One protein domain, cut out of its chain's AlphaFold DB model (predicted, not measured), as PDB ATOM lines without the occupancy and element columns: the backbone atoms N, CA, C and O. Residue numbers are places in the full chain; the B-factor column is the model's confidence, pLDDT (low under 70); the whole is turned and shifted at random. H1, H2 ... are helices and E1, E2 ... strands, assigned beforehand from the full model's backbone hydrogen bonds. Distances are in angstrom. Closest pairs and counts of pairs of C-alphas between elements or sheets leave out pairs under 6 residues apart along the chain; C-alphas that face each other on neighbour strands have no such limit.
ATOM      1  N   SER A   2      13.438 -59.947 -22.810       31.19
ATOM      2  CA  SER A   2      12.023 -60.240 -23.041       31.19
ATOM      3  C   SER A   2      11.617 -59.410 -24.253       31.19
ATOM      4  O   SER A   2      11.625 -58.181 -24.173       31.19
ATOM      5  N   ASP A   3      11.388 -60.087 -25.375       33.19
ATOM      6  CA  ASP A   3      10.942 -59.497 -26.633       33.19
ATOM      7  C   ASP A   3       9.646 -58.699 -26.438       33.19
ATOM      8  O   ASP A   3       8.699 -59.165 -25.811       33.19
ATOM      9  N   ILE A   4       9.605 -57.490 -27.003       41.53
ATOM     10  CA  ILE A   4       8.434 -56.591 -27.016       41.53
ATOM     11  C   ILE A   4       7.576 -56.862 -28.268       41.53
ATOM     12  O   ILE A   4       6.707 -56.081 -28.646       41.53
ATOM     13  N   SER A   5       7.760 -58.018 -28.912       34.12
ATOM     14  CA  SER A   5       6.993 -58.412 -30.098       34.12
ATOM     15  C   SER A   5       5.484 -58.558 -29.840       34.12
ATOM     16  O   SER A   5       4.735 -58.689 -30.798       34.12
ATOM     17  N   GLY A   6       5.028 -58.508 -28.580       35.25
ATOM     18  CA  GLY A   6       3.611 -58.525 -28.193       35.25
ATOM     19  C   GLY A   6       2.950 -57.155 -27.967       35.25
ATOM     20  O   GLY A   6       1.767 -57.120 -27.653       35.25
ATOM     21  N   CYS A   7       3.658 -56.024 -28.095       41.12
ATOM     22  CA  CYS A   7       3.050 -54.697 -27.857       41.12
ATOM     23  C   CYS A   7       2.172 -54.188 -29.016       41.12
ATOM     24  O   CYS A   7       1.387 -53.263 -28.817       41.12
ATOM     25  N   PHE A   8       2.266 -54.798 -30.202       39.81
ATOM     26  CA  PHE A   8       1.546 -54.338 -31.394       39.81
ATOM     27  C   PHE A   8       0.019 -54.552 -31.335       39.81
ATOM     28  O   PHE A   8      -0.693 -53.870 -32.069       39.81
ATOM     29  N   ASP A   9      -0.485 -55.384 -30.414       51.97
ATOM     30  CA  ASP A   9      -1.912 -55.749 -30.304       51.97
ATOM     31  C   ASP A   9      -2.665 -55.040 -29.153       51.97
ATOM     32  O   ASP A   9      -3.781 -55.415 -28.801       51.97
ATOM     33  N   LEU A  10      -2.080 -54.005 -28.534       64.19
ATOM     34  CA  LEU A  10      -2.682 -53.300 -27.384       64.19
ATOM     35  C   LEU A  10      -3.557 -52.091 -27.762       64.19
ATOM     36  O   LEU A  10      -4.103 -51.420 -26.879       64.19
ATOM     37  N   TRP A  11      -3.682 -51.774 -29.052       72.69
ATOM     38  CA  TRP A  11      -4.573 -50.714 -29.527       72.69
ATOM     39  C   TRP A  11      -5.967 -51.284 -29.789       72.69
ATOM     40  O   TRP A  11      -6.083 -52.308 -30.459       72.69
ATOM     41  N   PRO A  12      -7.036 -50.645 -29.287       72.62
ATOM     42  CA  PRO A  12      -8.373 -51.156 -29.526       72.62
ATOM     43  C   PRO A  12      -8.723 -51.005 -31.011       72.62
ATOM     44  O   PRO A  12      -8.417 -49.981 -31.627       72.62
ATOM     45  N   GLU A  13      -9.413 -52.004 -31.565       70.12
ATOM     46  CA  GLU A  13      -9.819 -52.057 -32.981       70.12
ATOM     47  C   GLU A  13     -10.505 -50.769 -33.444       70.12
ATOM     48  O   GLU A  13     -10.318 -50.327 -34.578       70.12
ATOM     49  N   TYR A  14     -11.221 -50.097 -32.536       73.62
ATOM     50  CA  TYR A  14     -11.958 -48.897 -32.890       73.62
ATOM     51  C   TYR A  14     -11.118 -47.659 -33.212       73.62
ATOM     52  O   TYR A  14     -11.635 -46.654 -33.697       73.62
ATOM     53  N   VAL A  15      -9.816 -47.703 -32.938       64.38
ATOM     54  CA  VAL A  15      -8.875 -46.656 -33.353       64.38
ATOM     55  C   VAL A  15      -8.431 -46.858 -34.805       64.38
ATOM     56  O   VAL A  15      -8.041 -45.895 -35.464       64.38
ATOM     57  N   LEU A  16      -8.485 -48.093 -35.310       63.56
ATOM     58  CA  LEU A  16      -8.021 -48.461 -36.649       63.56
ATOM     59  C   LEU A  16      -9.132 -48.344 -37.697       63.56
ATOM     60  O   LEU A  16      -8.858 -48.005 -38.847       63.56
ATOM     61  N   GLU A  17     -10.378 -48.583 -37.291       61.22
ATOM     62  CA  GLU A  17     -11.545 -48.543 -38.168       61.22
ATOM     63  C   GLU A  17     -12.450 -47.357 -37.818       61.22
ATOM     64  O   GLU A  17     -12.980 -47.266 -36.707       61.22
ATOM     65  N   ALA A  18     -12.657 -46.449 -38.776       48.81
ATOM     66  CA  ALA A  18     -13.710 -45.442 -38.666       48.81
ATOM     67  C   ALA A  18     -15.082 -46.147 -38.564       48.81
ATOM     68  O   ALA A  18     -15.327 -47.096 -39.302       48.81
ATOM     69  N   ASP A  19     -15.952 -45.686 -37.656       56.09
ATOM     70  CA  ASP A  19     -17.331 -46.179 -37.409       56.09
ATOM     71  C   ASP A  19     -17.491 -47.490 -36.608       56.09
ATOM     72  O   ASP A  19     -18.565 -48.081 -36.538       56.09
ATOM     73  N   SER A  20     -16.436 -47.921 -35.933       63.69
ATOM     74  CA  SER A  20     -16.378 -49.121 -35.078       63.69
ATOM     75  C   SER A  20     -16.998 -48.962 -33.678       63.69
ATOM     76  O   SER A  20     -17.352 -49.959 -33.042       63.69
ATOM     77  N   VAL A  21     -17.133 -47.725 -33.181       73.50
ATOM     78  CA  VAL A  21     -17.856 -47.418 -31.936       73.50
ATOM     79  C   VAL A  21     -19.298 -47.079 -32.276       73.50
ATOM     80  O   VAL A  21     -19.559 -46.053 -32.909       73.50
ATOM     81  N   ASP A  22     -20.227 -47.910 -31.807       80.56
ATOM     82  CA  ASP A  22     -21.656 -47.704 -32.022       80.56
ATOM     83  C   ASP A  22     -22.089 -46.348 -31.407       80.56
ATOM     84  O   ASP A  22     -21.784 -46.042 -30.250       80.56
ATOM     85  N   GLN A  23     -22.759 -45.514 -32.214       81.31
ATOM     86  CA  GLN A  23     -23.238 -44.164 -31.855       81.31
ATOM     87  C   GLN A  23     -24.747 -44.130 -31.567       81.31
ATOM     88  O   GLN A  23     -25.358 -43.060 -31.546       81.31
ATOM     89  N   ASP A  24     -25.375 -45.295 -31.409       88.31
ATOM     90  CA  ASP A  24     -26.789 -45.377 -31.068       88.31
ATOM     91  C   ASP A  24     -27.051 -44.883 -29.634       88.31
ATOM     92  O   ASP A  24     -26.154 -44.785 -28.793       88.31
ATOM     93  N   GLU A  25     -28.309 -44.546 -29.356       88.44
ATOM     94  CA  GLU A  25     -28.706 -43.934 -28.088       88.44
ATOM     95  C   GLU A  25     -28.414 -44.829 -26.872       88.44
ATOM     96  O   GLU A  25     -28.049 -44.316 -25.811       88.44
ATOM     97  N   ASP A  26     -28.544 -46.153 -27.010       89.19
ATOM     98  CA  ASP A  26     -28.296 -47.085 -25.911       89.19
ATOM     99  C   ASP A  26     -26.788 -47.174 -25.619       89.19
ATOM    100  O   ASP A  26     -26.387 -47.087 -24.455       89.19
ATOM    101  N   SER A  27     -25.947 -47.248 -26.655       90.62
ATOM    102  CA  SER A  27     -24.482 -47.230 -26.511       90.62
ATOM    103  C   SER A  27     -23.972 -45.919 -25.904       90.62
ATOM    104  O   SER A  27     -23.137 -45.931 -25.000       90.62
ATOM    105  N   LEU A  28     -24.516 -44.770 -26.320       90.81
ATOM    106  CA  LEU A  28     -24.161 -43.470 -25.738       90.81
ATOM    107  C   LEU A  28     -24.525 -43.380 -24.248       90.81
ATOM    108  O   LEU A  28     -23.731 -42.875 -23.448       90.81
ATOM    109  N   LYS A  29     -25.701 -43.892 -23.855       92.75
ATOM    110  CA  LYS A  29     -26.095 -43.997 -22.439       92.75
ATOM    111  C   LYS A  29     -25.137 -44.896 -21.665       92.75
ATOM    112  O   LYS A  29     -24.727 -44.525 -20.567       92.75
ATOM    113  N   PHE A  30     -24.738 -46.024 -22.247       94.50
ATOM    114  CA  PHE A  30     -23.760 -46.929 -21.654       94.50
ATOM    115  C   PHE A  30     -22.397 -46.255 -21.431       94.50
ATOM    116  O   PHE A  30     -21.847 -46.344 -20.333       94.50
ATOM    117  N   TYR A  31     -21.868 -45.516 -22.409       94.06
ATOM    118  CA  TYR A  31     -20.590 -44.810 -22.252       94.06
ATOM    119  C   TYR A  31     -20.648 -43.740 -21.158       94.06
ATOM    120  O   TYR A  31     -19.729 -43.636 -20.345       94.06
ATOM    121  N   LEU A  32     -21.749 -42.984 -21.088       94.00
ATOM    122  CA  LEU A  32     -21.977 -42.003 -20.024       94.00
ATOM    123  C   LEU A  32     -22.124 -42.668 -18.650       94.00
ATOM    124  O   LEU A  32     -21.621 -42.137 -17.660       94.00
ATOM    125  N   ALA A  33     -22.791 -43.821 -18.573       96.38
ATOM    126  CA  ALA A  33     -22.880 -44.605 -17.346       96.38
ATOM    127  C   ALA A  33     -21.492 -45.081 -16.896       96.38
ATOM    128  O   ALA A  33     -21.168 -44.971 -15.711       96.38
ATOM    129  N   CYS A  34     -20.645 -45.515 -17.837       96.50
ATOM    130  CA  CYS A  34     -19.268 -45.906 -17.553       96.50
ATOM    131  C   CYS A  34     -18.429 -44.735 -17.029       96.50
ATOM    132  O   CYS A  34     -17.766 -44.869 -16.003       96.50
ATOM    133  N   GLU A  35     -18.500 -43.571 -17.683       94.25
ATOM    134  CA  GLU A  35     -17.791 -42.353 -17.265       94.25
ATOM    135  C   GLU A  35     -18.227 -41.882 -15.867       94.25
ATOM    136  O   GLU A  35     -17.415 -41.440 -15.053       94.25
ATOM    137  N   ARG A  36     -19.528 -41.977 -15.571       94.19
ATOM    138  CA  ARG A  36     -20.124 -41.465 -14.328       94.19
ATOM    139  C   ARG A  36     -20.128 -42.468 -13.182       94.19
ATOM    140  O   ARG A  36     -20.331 -42.052 -12.044       94.19
ATOM    141  N   GLY A  37     -19.855 -43.743 -13.440       94.94
ATOM    142  CA  GLY A  37     -19.840 -44.778 -12.407       94.94
ATOM    143  C   GLY A  37     -21.224 -45.337 -12.074       94.94
ATOM    144  O   GLY A  37     -21.444 -45.791 -10.955       94.94
ATOM    145  N   ILE A  38     -22.179 -45.282 -13.005       96.56
ATOM    146  CA  ILE A  38     -23.552 -45.755 -12.781       96.56
ATOM    147  C   ILE A  38     -23.606 -47.265 -13.046       96.56
ATOM    148  O   ILE A  38     -24.044 -47.717 -14.100       96.56
ATOM    149  N   ILE A  39     -23.127 -48.053 -12.079       95.75
ATOM    150  CA  ILE A  39     -23.011 -49.520 -12.175       95.75
ATOM    151  C   ILE A  39     -24.301 -50.224 -12.629       95.75
ATOM    152  O   ILE A  39     -24.203 -51.070 -13.516       95.75
ATOM    153  N   PRO A  40     -25.501 -49.907 -12.099       96.12
ATOM    154  CA  PRO A  40     -26.721 -50.603 -12.511       96.12
ATOM    155  C   PRO A  40     -27.007 -50.491 -14.012       96.12
ATOM    156  O   PRO A  40     -27.423 -51.467 -14.632       96.12
ATOM    157  N   ASP A  41     -26.729 -49.328 -14.603       94.94
ATOM    158  CA  ASP A  41     -26.945 -49.079 -16.029       94.94
ATOM    159  C   ASP A  41     -25.903 -49.818 -16.881       94.94
ATOM    160  O   ASP A  41     -26.236 -50.361 -17.934       94.94
ATOM    161  N   VAL A  42     -24.657 -49.902 -16.396       95.12
ATOM    162  CA  VAL A  42     -23.584 -50.693 -17.022       95.12
ATOM    163  C   VAL A  42     -23.952 -52.177 -17.039       95.12
ATOM    164  O   VAL A  42     -23.908 -52.797 -18.099       95.12
ATOM    165  N   ILE A  43     -24.364 -52.737 -15.895       94.19
ATOM    166  CA  ILE A  43     -24.785 -54.144 -15.778       94.19
ATOM    167  C   ILE A  43     -25.967 -54.416 -16.712       94.19
ATOM    168  O   ILE A  43     -25.913 -55.323 -17.538       94.19
ATOM    169  N   SER A  44     -27.005 -53.578 -16.631       92.62
ATOM    170  CA  SER A  44     -28.216 -53.700 -17.447       92.62
ATOM    171  C   SER A  44     -27.913 -53.724 -18.946       92.62
ATOM    172  O   SER A  44     -28.522 -54.497 -19.682       92.62
ATOM    173  N   PHE A  45     -26.956 -52.912 -19.406       91.81
ATOM    174  CA  PHE A  45     -26.551 -52.881 -20.807       91.81
ATOM    175  C   PHE A  45     -25.735 -54.115 -21.220       91.81
ATOM    176  O   PHE A  45     -26.006 -54.686 -22.276       91.81
ATOM    177  N   ILE A  46     -24.762 -54.541 -20.406       90.19
ATOM    178  CA  ILE A  46     -23.907 -55.703 -20.706       90.19
ATOM    179  C   ILE A  46     -24.713 -57.009 -20.733       90.19
ATOM    180  O   ILE A  46     -24.474 -57.853 -21.598       90.19
ATOM    181  N   ASP A  47     -25.699 -57.144 -19.844       86.88
ATOM    182  CA  ASP A  47     -26.515 -58.356 -19.702       86.88
ATOM    183  C   ASP A  47     -27.753 -58.360 -20.624       86.88
ATOM    184  O   ASP A  47     -28.520 -59.332 -20.671       86.88
ATOM    185  N   LYS A  48     -27.977 -57.276 -21.381       81.00
ATOM    186  CA  LYS A  48     -29.173 -57.090 -22.209       81.00
ATOM    187  C   LYS A  48     -29.270 -58.166 -23.296       81.00
ATOM    188  O   LYS A  48     -28.462 -58.241 -24.214       81.00
ATOM    189  N   GLY A  49     -30.336 -58.968 -23.248       64.75
ATOM    190  CA  GLY A  49     -30.734 -59.840 -24.361       64.75
ATOM    191  C   GLY A  49     -29.851 -61.071 -24.597       64.75
ATOM    192  O   GLY A  49     -29.929 -61.657 -25.676       64.75
ATOM    193  N   GLY A  50     -29.025 -61.472 -23.623       65.88
ATOM    194  CA  GLY A  50     -28.212 -62.697 -23.693       65.88
ATOM    195  C   GLY A  50     -27.084 -62.670 -24.733       65.88
ATOM    196  O   GLY A  50     -26.454 -63.699 -24.965       65.88
ATOM    197  N   HIS A  51     -26.833 -61.516 -25.357       68.75
ATOM    198  CA  HIS A  51     -25.757 -61.311 -26.319       68.75
ATOM    199  C   HIS A  51     -24.863 -60.189 -25.802       68.75
ATOM    200  O   HIS A  51     -25.289 -59.038 -25.738       68.75
ATOM    201  N   SER A  52     -23.625 -60.519 -25.438       75.19
ATOM    202  CA  SER A  52     -22.667 -59.512 -24.990       75.19
ATOM    203  C   SER A  52     -22.393 -58.502 -26.113       75.19
ATOM    204  O   SER A  52     -22.200 -58.913 -27.264       75.19
ATOM    205  N   PRO A  53     -22.332 -57.193 -25.807       84.75
ATOM    206  CA  PRO A  53     -22.016 -56.184 -26.806       84.75
ATOM    207  C   PRO A  53     -20.635 -56.427 -27.427       84.75
ATOM    208  O   PRO A  53     -19.750 -57.054 -26.827       84.75
ATOM    209  N   LYS A  54     -20.441 -55.904 -28.646       87.50
ATOM    210  CA  LYS A  54     -19.167 -56.004 -29.375       87.50
ATOM    211  C   LYS A  54     -18.001 -55.563 -28.486       87.50
ATOM    212  O   LYS A  54     -18.138 -54.662 -27.657       87.50
ATOM    213  N   GLN A  55     -16.833 -56.166 -28.695       86.25
ATOM    214  CA  GLN A  55     -15.637 -55.844 -27.916       86.25
ATOM    215  C   GLN A  55     -15.282 -54.349 -27.999       86.25
ATOM    216  O   GLN A  55     -14.951 -53.754 -26.981       86.25
ATOM    217  N   ALA A  56     -15.441 -53.720 -29.169       86.81
ATOM    218  CA  ALA A  56     -15.203 -52.289 -29.367       86.81
ATOM    219  C   ALA A  56     -16.046 -51.390 -28.439       86.81
ATOM    220  O   ALA A  56     -15.507 -50.467 -27.830       86.81
ATOM    221  N   VAL A  57     -17.336 -51.701 -28.265       89.62
ATOM    222  CA  VAL A  57     -18.248 -50.973 -27.360       89.62
ATOM    223  C   VAL A  57     -17.767 -51.104 -25.915       89.62
ATOM    224  O   VAL A  57     -17.649 -50.114 -25.195       89.62
ATOM    225  N   ARG A  58     -17.409 -52.323 -25.496       91.56
ATOM    226  CA  ARG A  58     -16.896 -52.588 -24.144       91.56
ATOM    227  C   ARG A  58     -15.546 -51.917 -23.886       91.56
ATOM    228  O   ARG A  58     -15.365 -51.318 -22.829       91.56
ATOM    229  N   HIS A  59     -14.631 -51.952 -24.855       92.50
ATOM    230  CA  HIS A  59     -13.350 -51.248 -24.779       92.50
ATOM    231  C   HIS A  59     -13.561 -49.737 -24.625       92.50
ATOM    232  O   HIS A  59     -12.993 -49.140 -23.714       92.50
ATOM    233  N   TYR A  60     -14.431 -49.122 -25.431       92.00
ATOM    234  CA  TYR A  60     -14.695 -47.689 -25.310       92.00
ATOM    235  C   TYR A  60     -15.372 -47.332 -23.972       92.00
ATOM    236  O   TYR A  60     -15.040 -46.315 -23.361       92.00
ATOM    237  N   GLY A  61     -16.256 -48.195 -23.458       94.06
ATOM    238  CA  GLY A  61     -16.800 -48.076 -22.101       94.06
ATOM    239  C   GLY A  61     -15.716 -48.125 -21.016       94.06
ATOM    240  O   GLY A  61     -15.705 -47.283 -20.117       94.06
ATOM    241  N   LEU A  62     -14.754 -49.047 -21.126       95.50
ATOM    242  CA  LEU A  62     -13.621 -49.150 -20.200       95.50
ATOM    243  C   LEU A  62     -12.683 -47.933 -20.290       95.50
ATOM    244  O   LEU A  62     -12.198 -47.458 -19.261       95.50
ATOM    245  N   GLU A  63     -12.462 -47.383 -21.488       94.12
ATOM    246  CA  GLU A  63     -11.776 -46.097 -21.677       94.12
ATOM    247  C   GLU A  63     -12.494 -44.987 -20.887       94.12
ATOM    248  O   GLU A  63     -11.858 -44.281 -20.099       94.12
ATOM    249  N   GLN A  64     -13.823 -44.865 -21.020       93.44
ATOM    250  CA  GLN A  64     -14.594 -43.859 -20.278       93.44
ATOM    251  C   GLN A  64     -14.513 -44.059 -18.761       93.44
ATOM    252  O   GLN A  64     -14.300 -43.092 -18.029       93.44
ATOM    253  N   ALA A  65     -14.626 -45.298 -18.278       95.62
ATOM    254  CA  ALA A  65     -14.496 -45.615 -16.855       95.62
ATOM    255  C   ALA A  65     -13.108 -45.250 -16.303       95.62
ATOM    256  O   ALA A  65     -12.996 -44.753 -15.180       95.62
ATOM    257  N   SER A  66     -12.057 -45.436 -17.108       94.50
ATOM    258  CA  SER A  66     -10.679 -45.108 -16.729       94.50
ATOM    259  C   SER A  66     -10.490 -43.599 -16.555       94.50
ATOM    260  O   SER A  66     -10.020 -43.142 -15.513       94.50
ATOM    261  N   PHE A  67     -10.934 -42.796 -17.526       91.50
ATOM    262  CA  PHE A  67     -10.847 -41.331 -17.434       91.50
ATOM    263  C   PHE A  67     -11.839 -40.720 -16.438       91.50
ATOM    264  O   PHE A  67     -11.548 -39.674 -15.861       91.50
ATOM    265  N   GLY A  68     -12.969 -41.385 -16.189       91.38
ATOM    266  CA  GLY A  68     -13.915 -41.041 -15.126       91.38
ATOM    267  C   GLY A  68     -13.468 -41.471 -13.722       91.38
ATOM    268  O   GLY A  68     -14.128 -41.113 -12.741       91.38
ATOM    269  N   ARG A  69     -12.366 -42.233 -13.616       92.88
ATOM    270  CA  ARG A  69     -11.825 -42.818 -12.375       92.88
ATOM    271  C   ARG A  69     -12.867 -43.636 -11.614       92.88
ATOM    272  O   ARG A  69     -13.135 -43.391 -10.440       92.88
ATOM    273  N   LYS A  70     -13.492 -44.582 -12.319       95.56
ATOM    274  CA  LYS A  70     -14.577 -45.443 -11.818       95.56
ATOM    275  C   LYS A  70     -14.080 -46.881 -11.615       95.56
ATOM    276  O   LYS A  70     -14.258 -47.706 -12.514       95.56
ATOM    277  N   PRO A  71     -13.437 -47.196 -10.471       95.88
ATOM    278  CA  PRO A  71     -12.821 -48.503 -10.239       95.88
ATOM    279  C   PRO A  71     -13.824 -49.657 -10.260       95.88
ATOM    280  O   PRO A  71     -13.507 -50.721 -10.780       95.88
ATOM    281  N   GLU A  72     -15.041 -49.456  -9.757       96.62
ATOM    282  CA  GLU A  72     -16.075 -50.494  -9.739       96.62
ATOM    283  C   GLU A  72     -16.532 -50.849 -11.156       96.62
ATOM    284  O   GLU A  72     -16.704 -52.024 -11.473       96.62
ATOM    285  N   VAL A  73     -16.691 -49.842 -12.025       97.25
ATOM    286  CA  VAL A  73     -17.100 -50.058 -13.422       97.25
ATOM    287  C   VAL A  73     -15.975 -50.753 -14.170       97.25
ATOM    288  O   VAL A  73     -16.215 -51.723 -14.883       97.25
ATOM    289  N   ALA A  74     -14.746 -50.266 -13.990       97.38
ATOM    290  CA  ALA A  74     -13.565 -50.862 -14.586       97.38
ATOM    291  C   ALA A  74     -13.421 -52.339 -14.198       97.38
ATOM    292  O   ALA A  74     -13.306 -53.186 -15.082       97.38
ATOM    293  N   ARG A  75     -13.500 -52.650 -12.897       97.44
ATOM    294  CA  ARG A  75     -13.457 -54.024 -12.384       97.44
ATOM    295  C   ARG A  75     -14.534 -54.883 -13.039       97.44
ATOM    296  O   ARG A  75     -14.199 -55.909 -13.618       97.44
ATOM    297  N   TYR A  76     -15.788 -54.425 -13.026       96.88
ATOM    298  CA  TYR A  76     -16.900 -55.165 -13.621       96.88
ATOM    299  C   TYR A  76     -16.668 -55.473 -15.104       96.88
ATOM    300  O   TYR A  76     -16.839 -56.611 -15.538       96.88
ATOM    301  N   LEU A  77     -16.260 -54.476 -15.897       96.06
ATOM    302  CA  LEU A  77     -16.024 -54.663 -17.329       96.06
ATOM    303  C   LEU A  77     -14.892 -55.667 -17.591       96.06
ATOM    304  O   LEU A  77     -15.037 -56.517 -18.473       96.06
ATOM    305  N   LEU A  78     -13.797 -55.592 -16.831       96.00
ATOM    306  CA  LEU A  78     -12.652 -56.499 -16.953       96.00
ATOM    307  C   LEU A  78     -13.012 -57.938 -16.546       96.00
ATOM    308  O   LEU A  78     -12.697 -58.876 -17.277       96.00
ATOM    309  N   GLU A  79     -13.733 -58.118 -15.436       95.38
ATOM    310  CA  GLU A  79     -14.237 -59.427 -14.984       95.38
ATOM    311  C   GLU A  79     -15.198 -60.058 -16.006       95.38
ATOM    312  O   GLU A  79     -15.230 -61.277 -16.161       95.38
ATOM    313  N   ASN A  80     -15.918 -59.231 -16.772       93.06
ATOM    314  CA  ASN A  80     -16.805 -59.651 -17.862       93.06
ATOM    315  C   ASN A  80     -16.102 -59.718 -19.237       93.06
ATOM    316  O   ASN A  80     -16.726 -59.562 -20.293       93.06
ATOM    317  N   GLY A  81     -14.786 -59.955 -19.244       90.75
ATOM    318  CA  GLY A  81     -14.014 -60.278 -20.448       90.75
ATOM    319  C   GLY A  81     -13.674 -59.089 -21.349       90.75
ATOM    320  O   GLY A  81     -13.257 -59.281 -22.494       90.75
ATOM    321  N   THR A  82     -13.846 -57.855 -20.871       92.81
ATOM    322  CA  THR A  82     -13.303 -56.677 -21.563       92.81
ATOM    323  C   THR A  82     -11.789 -56.663 -21.390       92.81
ATOM    324  O   THR A  82     -11.299 -56.810 -20.276       92.81
ATOM    325  N   LEU A  83     -11.033 -56.480 -22.473       91.00
ATOM    326  CA  LEU A  83      -9.572 -56.450 -22.400       91.00
ATOM    327  C   LEU A  83      -9.073 -55.032 -22.102       91.00
ATOM    328  O   LEU A  83      -9.553 -54.037 -22.661       91.00
ATOM    329  N   LEU A  84      -8.082 -54.947 -21.217       92.25
ATOM    330  CA  LEU A  84      -7.362 -53.709 -20.959       92.25
ATOM    331  C   LEU A  84      -6.497 -53.352 -22.174       92.25
ATOM    332  O   LEU A  84      -5.829 -54.214 -22.743       92.25
ATOM    333  N   HIS A  85      -6.502 -52.083 -22.568       91.00
ATOM    334  CA  HIS A  85      -5.855 -51.606 -23.791       91.00
ATOM    335  C   HIS A  85      -5.257 -50.204 -23.589       91.00
ATOM    336  O   HIS A  85      -5.533 -49.533 -22.591       91.00
ATOM    337  N   ASN A  86      -4.435 -49.739 -24.537       87.88
ATOM    338  CA  ASN A  86      -3.661 -48.492 -24.412       87.88
ATOM    339  C   ASN A  86      -4.529 -47.260 -24.117       87.88
ATOM    340  O   ASN A  86      -4.140 -46.409 -23.308       87.88
ATOM    341  N   ASN A  87      -5.725 -47.180 -24.711       89.06
ATOM    342  CA  ASN A  87      -6.602 -46.031 -24.504       89.06
ATOM    343  C   ASN A  87      -7.128 -45.910 -23.072       89.06
ATOM    344  O   ASN A  87      -7.486 -44.809 -22.675       89.06
ATOM    345  N   CYS A  88      -7.101 -46.967 -22.255       92.06
ATOM    346  CA  CYS A  88      -7.413 -46.851 -20.827       92.06
ATOM    347  C   CYS A  88      -6.408 -45.961 -20.076       92.06
ATOM    348  O   CYS A  88      -6.748 -45.384 -19.047       92.06
ATOM    349  N   PHE A  89      -5.183 -45.822 -20.593       91.62
ATOM    350  CA  PHE A  89      -4.124 -45.016 -19.986       91.62
ATOM    351  C   PHE A  89      -3.955 -43.650 -20.652       91.62
ATOM    352  O   PHE A  89      -3.593 -42.686 -19.972       91.62
ATOM    353  N   MET A  90      -4.180 -43.551 -21.966       87.56
ATOM    354  CA  MET A  90      -3.953 -42.330 -22.742       87.56
ATOM    355  C   MET A  90      -4.947 -42.182 -23.895       87.56
ATOM    356  O   MET A  90      -5.081 -43.086 -24.708       87.56
ATOM    357  N   ARG A  91      -5.561 -41.004 -24.048       84.69
ATOM    358  CA  ARG A  91      -6.459 -40.699 -25.177       84.69
ATOM    359  C   ARG A  91      -6.197 -39.325 -25.784       84.69
ATOM    360  O   ARG A  91      -5.629 -38.442 -25.141       84.69
ATOM    361  N   SER A  92      -6.643 -39.125 -27.023       76.38
ATOM    362  CA  SER A  92      -6.655 -37.805 -27.661       76.38
ATOM    363  C   SER A  92      -7.905 -37.035 -27.233       76.38
ATOM    364  O   SER A  92      -9.024 -37.438 -27.544       76.38
ATOM    365  N   ALA A  93      -7.729 -35.919 -26.527       67.06
ATOM    366  CA  ALA A  93      -8.811 -35.005 -26.197       67.06
ATOM    367  C   ALA A  93      -8.846 -33.848 -27.203       67.06
ATOM    368  O   ALA A  93      -7.863 -33.123 -27.394       67.06
ATOM    369  N   LYS A  94     -10.008 -33.641 -27.831       62.81
ATOM    370  CA  LYS A  94     -10.268 -32.451 -28.648       62.81
ATOM    371  C   LYS A  94     -10.520 -31.264 -27.715       62.81
ATOM    372  O   LYS A  94     -11.559 -31.213 -27.058       62.81
ATOM    373  N   ILE A  95      -9.593 -30.308 -27.648       52.94
ATOM    374  CA  ILE A  95      -9.803 -29.058 -26.905       52.94
ATOM    375  C   ILE A  95     -10.515 -28.059 -27.829       52.94
ATOM    376  O   ILE A  95     -10.163 -27.920 -29.002       52.94
ATOM    377  N   GLY A 120      -6.582 -40.430  -4.251       77.25
ATOM    378  CA  GLY A 120      -6.775 -41.873  -4.099       77.25
ATOM    379  C   GLY A 120      -7.666 -42.552  -5.140       77.25
ATOM    380  O   GLY A 120      -7.576 -43.766  -5.278       77.25
ATOM    381  N   SER A 121      -8.451 -41.837  -5.948       87.38
ATOM    382  CA  SER A 121      -9.302 -42.502  -6.957       87.38
ATOM    383  C   SER A 121      -8.507 -43.142  -8.099       87.38
ATOM    384  O   SER A 121      -8.877 -44.214  -8.576       87.38
ATOM    385  N   LEU A 122      -7.378 -42.540  -8.503       92.25
ATOM    386  CA  LEU A 122      -6.443 -43.171  -9.439       92.25
ATOM    387  C   LEU A 122      -5.866 -44.455  -8.832       92.25
ATOM    388  O   LEU A 122      -5.791 -45.465  -9.520       92.25
ATOM    389  N   ILE A 123      -5.497 -44.431  -7.549       94.81
ATOM    390  CA  ILE A 123      -4.991 -45.615  -6.844       94.81
ATOM    391  C   ILE A 123      -6.063 -46.708  -6.831       94.81
ATOM    392  O   ILE A 123      -5.767 -47.836  -7.207       94.81
ATOM    393  N   SER A 124      -7.315 -46.377  -6.503       95.50
ATOM    394  CA  SER A 124      -8.427 -47.333  -6.536       95.50
ATOM    395  C   SER A 124      -8.670 -47.911  -7.933       95.50
ATOM    396  O   SER A 124      -8.936 -49.104  -8.064       95.50
ATOM    397  N   LEU A 125      -8.558 -47.094  -8.989       96.25
ATOM    398  CA  LEU A 125      -8.668 -47.555 -10.377       96.25
ATOM    399  C   LEU A 125      -7.551 -48.542 -10.732       96.25
ATOM    400  O   LEU A 125      -7.822 -49.618 -11.256       96.25
ATOM    401  N   LEU A 126      -6.300 -48.199 -10.422       96.44
ATOM    402  CA  LEU A 126      -5.162 -49.079 -10.677       96.44
ATOM    403  C   LEU A 126      -5.251 -50.362  -9.840       96.44
ATOM    404  O   LEU A 126      -4.947 -51.436 -10.348       96.44
ATOM    405  N   GLN A 127      -5.723 -50.269  -8.593       97.38
ATOM    406  CA  GLN A 127      -5.988 -51.427  -7.741       97.38
ATOM    407  C   GLN A 127      -7.010 -52.359  -8.394       97.38
ATOM    408  O   GLN A 127      -6.770 -53.557  -8.459       97.38
ATOM    409  N   ALA A 128      -8.098 -51.824  -8.960       97.56
ATOM    410  CA  ALA A 128      -9.066 -52.630  -9.699       97.56
ATOM    411  C   ALA A 128      -8.423 -53.365 -10.891       97.56
ATOM    412  O   ALA A 128      -8.704 -54.544 -11.097       97.56
ATOM    413  N   PHE A 129      -7.524 -52.717 -11.641       97.19
ATOM    414  CA  PHE A 129      -6.813 -53.371 -12.748       97.19
ATOM    415  C   PHE A 129      -5.885 -54.502 -12.284       97.19
ATOM    416  O   PHE A 129      -5.780 -55.523 -12.974       97.19
ATOM    417  N   ILE A 130      -5.226 -54.323 -11.133       97.06
ATOM    418  CA  ILE A 130      -4.330 -55.316 -10.520       97.06
ATOM    419  C   ILE A 130      -5.131 -56.484  -9.938       97.06
ATOM    420  O   ILE A 130      -4.757 -57.631 -10.161       97.06
ATOM    421  N   ASP A 131      -6.238 -56.214  -9.242       97.00
ATOM    422  CA  ASP A 131      -7.078 -57.237  -8.598       97.00
ATOM    423  C   ASP A 131      -7.645 -58.234  -9.610       97.00
ATOM    424  O   ASP A 131      -7.684 -59.434  -9.349       97.00
ATOM    425  N   VAL A 132      -8.051 -57.742 -10.787       96.50
ATOM    426  CA  VAL A 132      -8.529 -58.592 -11.890       96.50
ATOM    427  C   VAL A 132      -7.367 -59.303 -12.606       96.50
ATOM    428  O   VAL A 132      -7.577 -60.211 -13.405       96.50
ATOM    429  N   GLY A 133      -6.119 -58.909 -12.337       94.88
ATOM    430  CA  GLY A 133      -4.927 -59.444 -13.000       94.88
ATOM    431  C   GLY A 133      -4.738 -58.941 -14.433       94.88
ATOM    432  O   GLY A 133      -3.949 -59.509 -15.184       94.88
ATOM    433  N   SER A 134      -5.449 -57.879 -14.826       93.62
ATOM    434  CA  SER A 134      -5.371 -57.296 -16.174       93.62
ATOM    435  C   SER A 134      -4.152 -56.395 -16.395       93.62
ATOM    436  O   SER A 134      -3.820 -56.079 -17.537       93.62
ATOM    437  N   TRP A 135      -3.503 -55.958 -15.311       95.44
ATOM    438  CA  TRP A 135      -2.391 -55.020 -15.363       95.44
ATOM    439  C   TRP A 135      -1.370 -55.271 -14.260       95.44
ATOM    440  O   TRP A 135      -1.717 -55.625 -13.134       95.44
ATOM    441  N   HIS A 136      -0.106 -54.998 -14.574       94.19
ATOM    442  CA  HIS A 136       0.992 -54.976 -13.616       94.19
ATOM    443  C   HIS A 136       1.727 -53.623 -13.679       94.19
ATOM    444  O   HIS A 136       1.919 -53.113 -14.780       94.19
TER     445      HIS A 136
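What this domain is: This is residues 2 to 95 and 120 to 136 of the 316 residues of the protein "Ankyrin_rpt-contain_dom domain-containing protein" of Monosporascus sp. CRB-9-2 (UniProt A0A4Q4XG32). Two helical hairpins, H1 with H2 and H3 with H4, pack side by side, and H5 packs along H4 on the side away from H2. H3 lies near the middle, while the strand E1 lies far from it and the first residues, 2 to 24, make a long trailing stretch with no named element. The printed part has 111 residues with five named helices and one named strand, in the order H1, H2, H3, H4, E1, H5, and its class is mostly helix. It is compact, with a radius of gyration of the C-alphas of 13.7 A, and spans 43 by 36 by 34 A.

Where its parts are: The printed part begins at Ser 2, with its C-alpha at (12.023, -60.240, -23.041). H1, residues 25 to 36, starts at C-alpha 25 (-28.706, -43.934, -28.088) and is 16.4 A long from first to last C-alpha. H2 is residues 39 to 46, 10.6 A. H3, residues 55 to 67, is the longest helix, 18.5 A. H4 is residues 71 to 79, 12.0 A. E1, residues 90 to 95, is 15.1 A long. H5, residues 121 to 131, is 15.0 A long and ends at C-alpha 131 (-7.078, -57.237, -8.598).

How they stand to each other: H4 is the hub, touching H2, H3 and H5. It forms a helical hairpin with H3, at a shallow tilt of 24 degrees, opposite ways; their closest C-alphas, of Ala 65 and Ala 74, are 5.8 A apart. H4 and H5 touch, with C-alphas of Pro 71 and Leu 125 closest at 4.3 A, at a shallow tilt of 21 degrees, the same way. H2 and H4 only just touch, with 3 pairs of C-alphas within 8 A, the closest being Ile 39 and Val 73 at 6.1 A. H1 touches H3, the same way at a shallow tilt of 33 degrees, only just short of steep; the closest C-alphas, of Glu 35 and Gln 64, are 4.6 A apart. H1 and H2 form a helical hairpin, opposite ways at 36 degrees, only just steep; the closest C-alphas, of Phe 30 and Val 42, are 6.0 A apart. H3 and E1 are near each other, with 5 pairs of C-alphas within 10 A, and E1 pairs with no named strand. H1 and H5 are apart. In H1, H2, H3, H4 and H5 every backbone O i to N i+4 pair is within hydrogen-bond range.

The domain as a whole: The two C-alphas farthest apart, of Ser 2 and Glu 25, are 44.2 A apart. Residues 96 to 119 are not printed, and C-alphas 95 and 120 are 26.3 A apart across this cut, which lies in the link from E1 to H5. Of the links that are printed whole, none is long. The mean pLDDT of the printed part is 83.8; it is under 70 at residues 2 to 10, 15 to 20, 49 to 51 and 93 to 95.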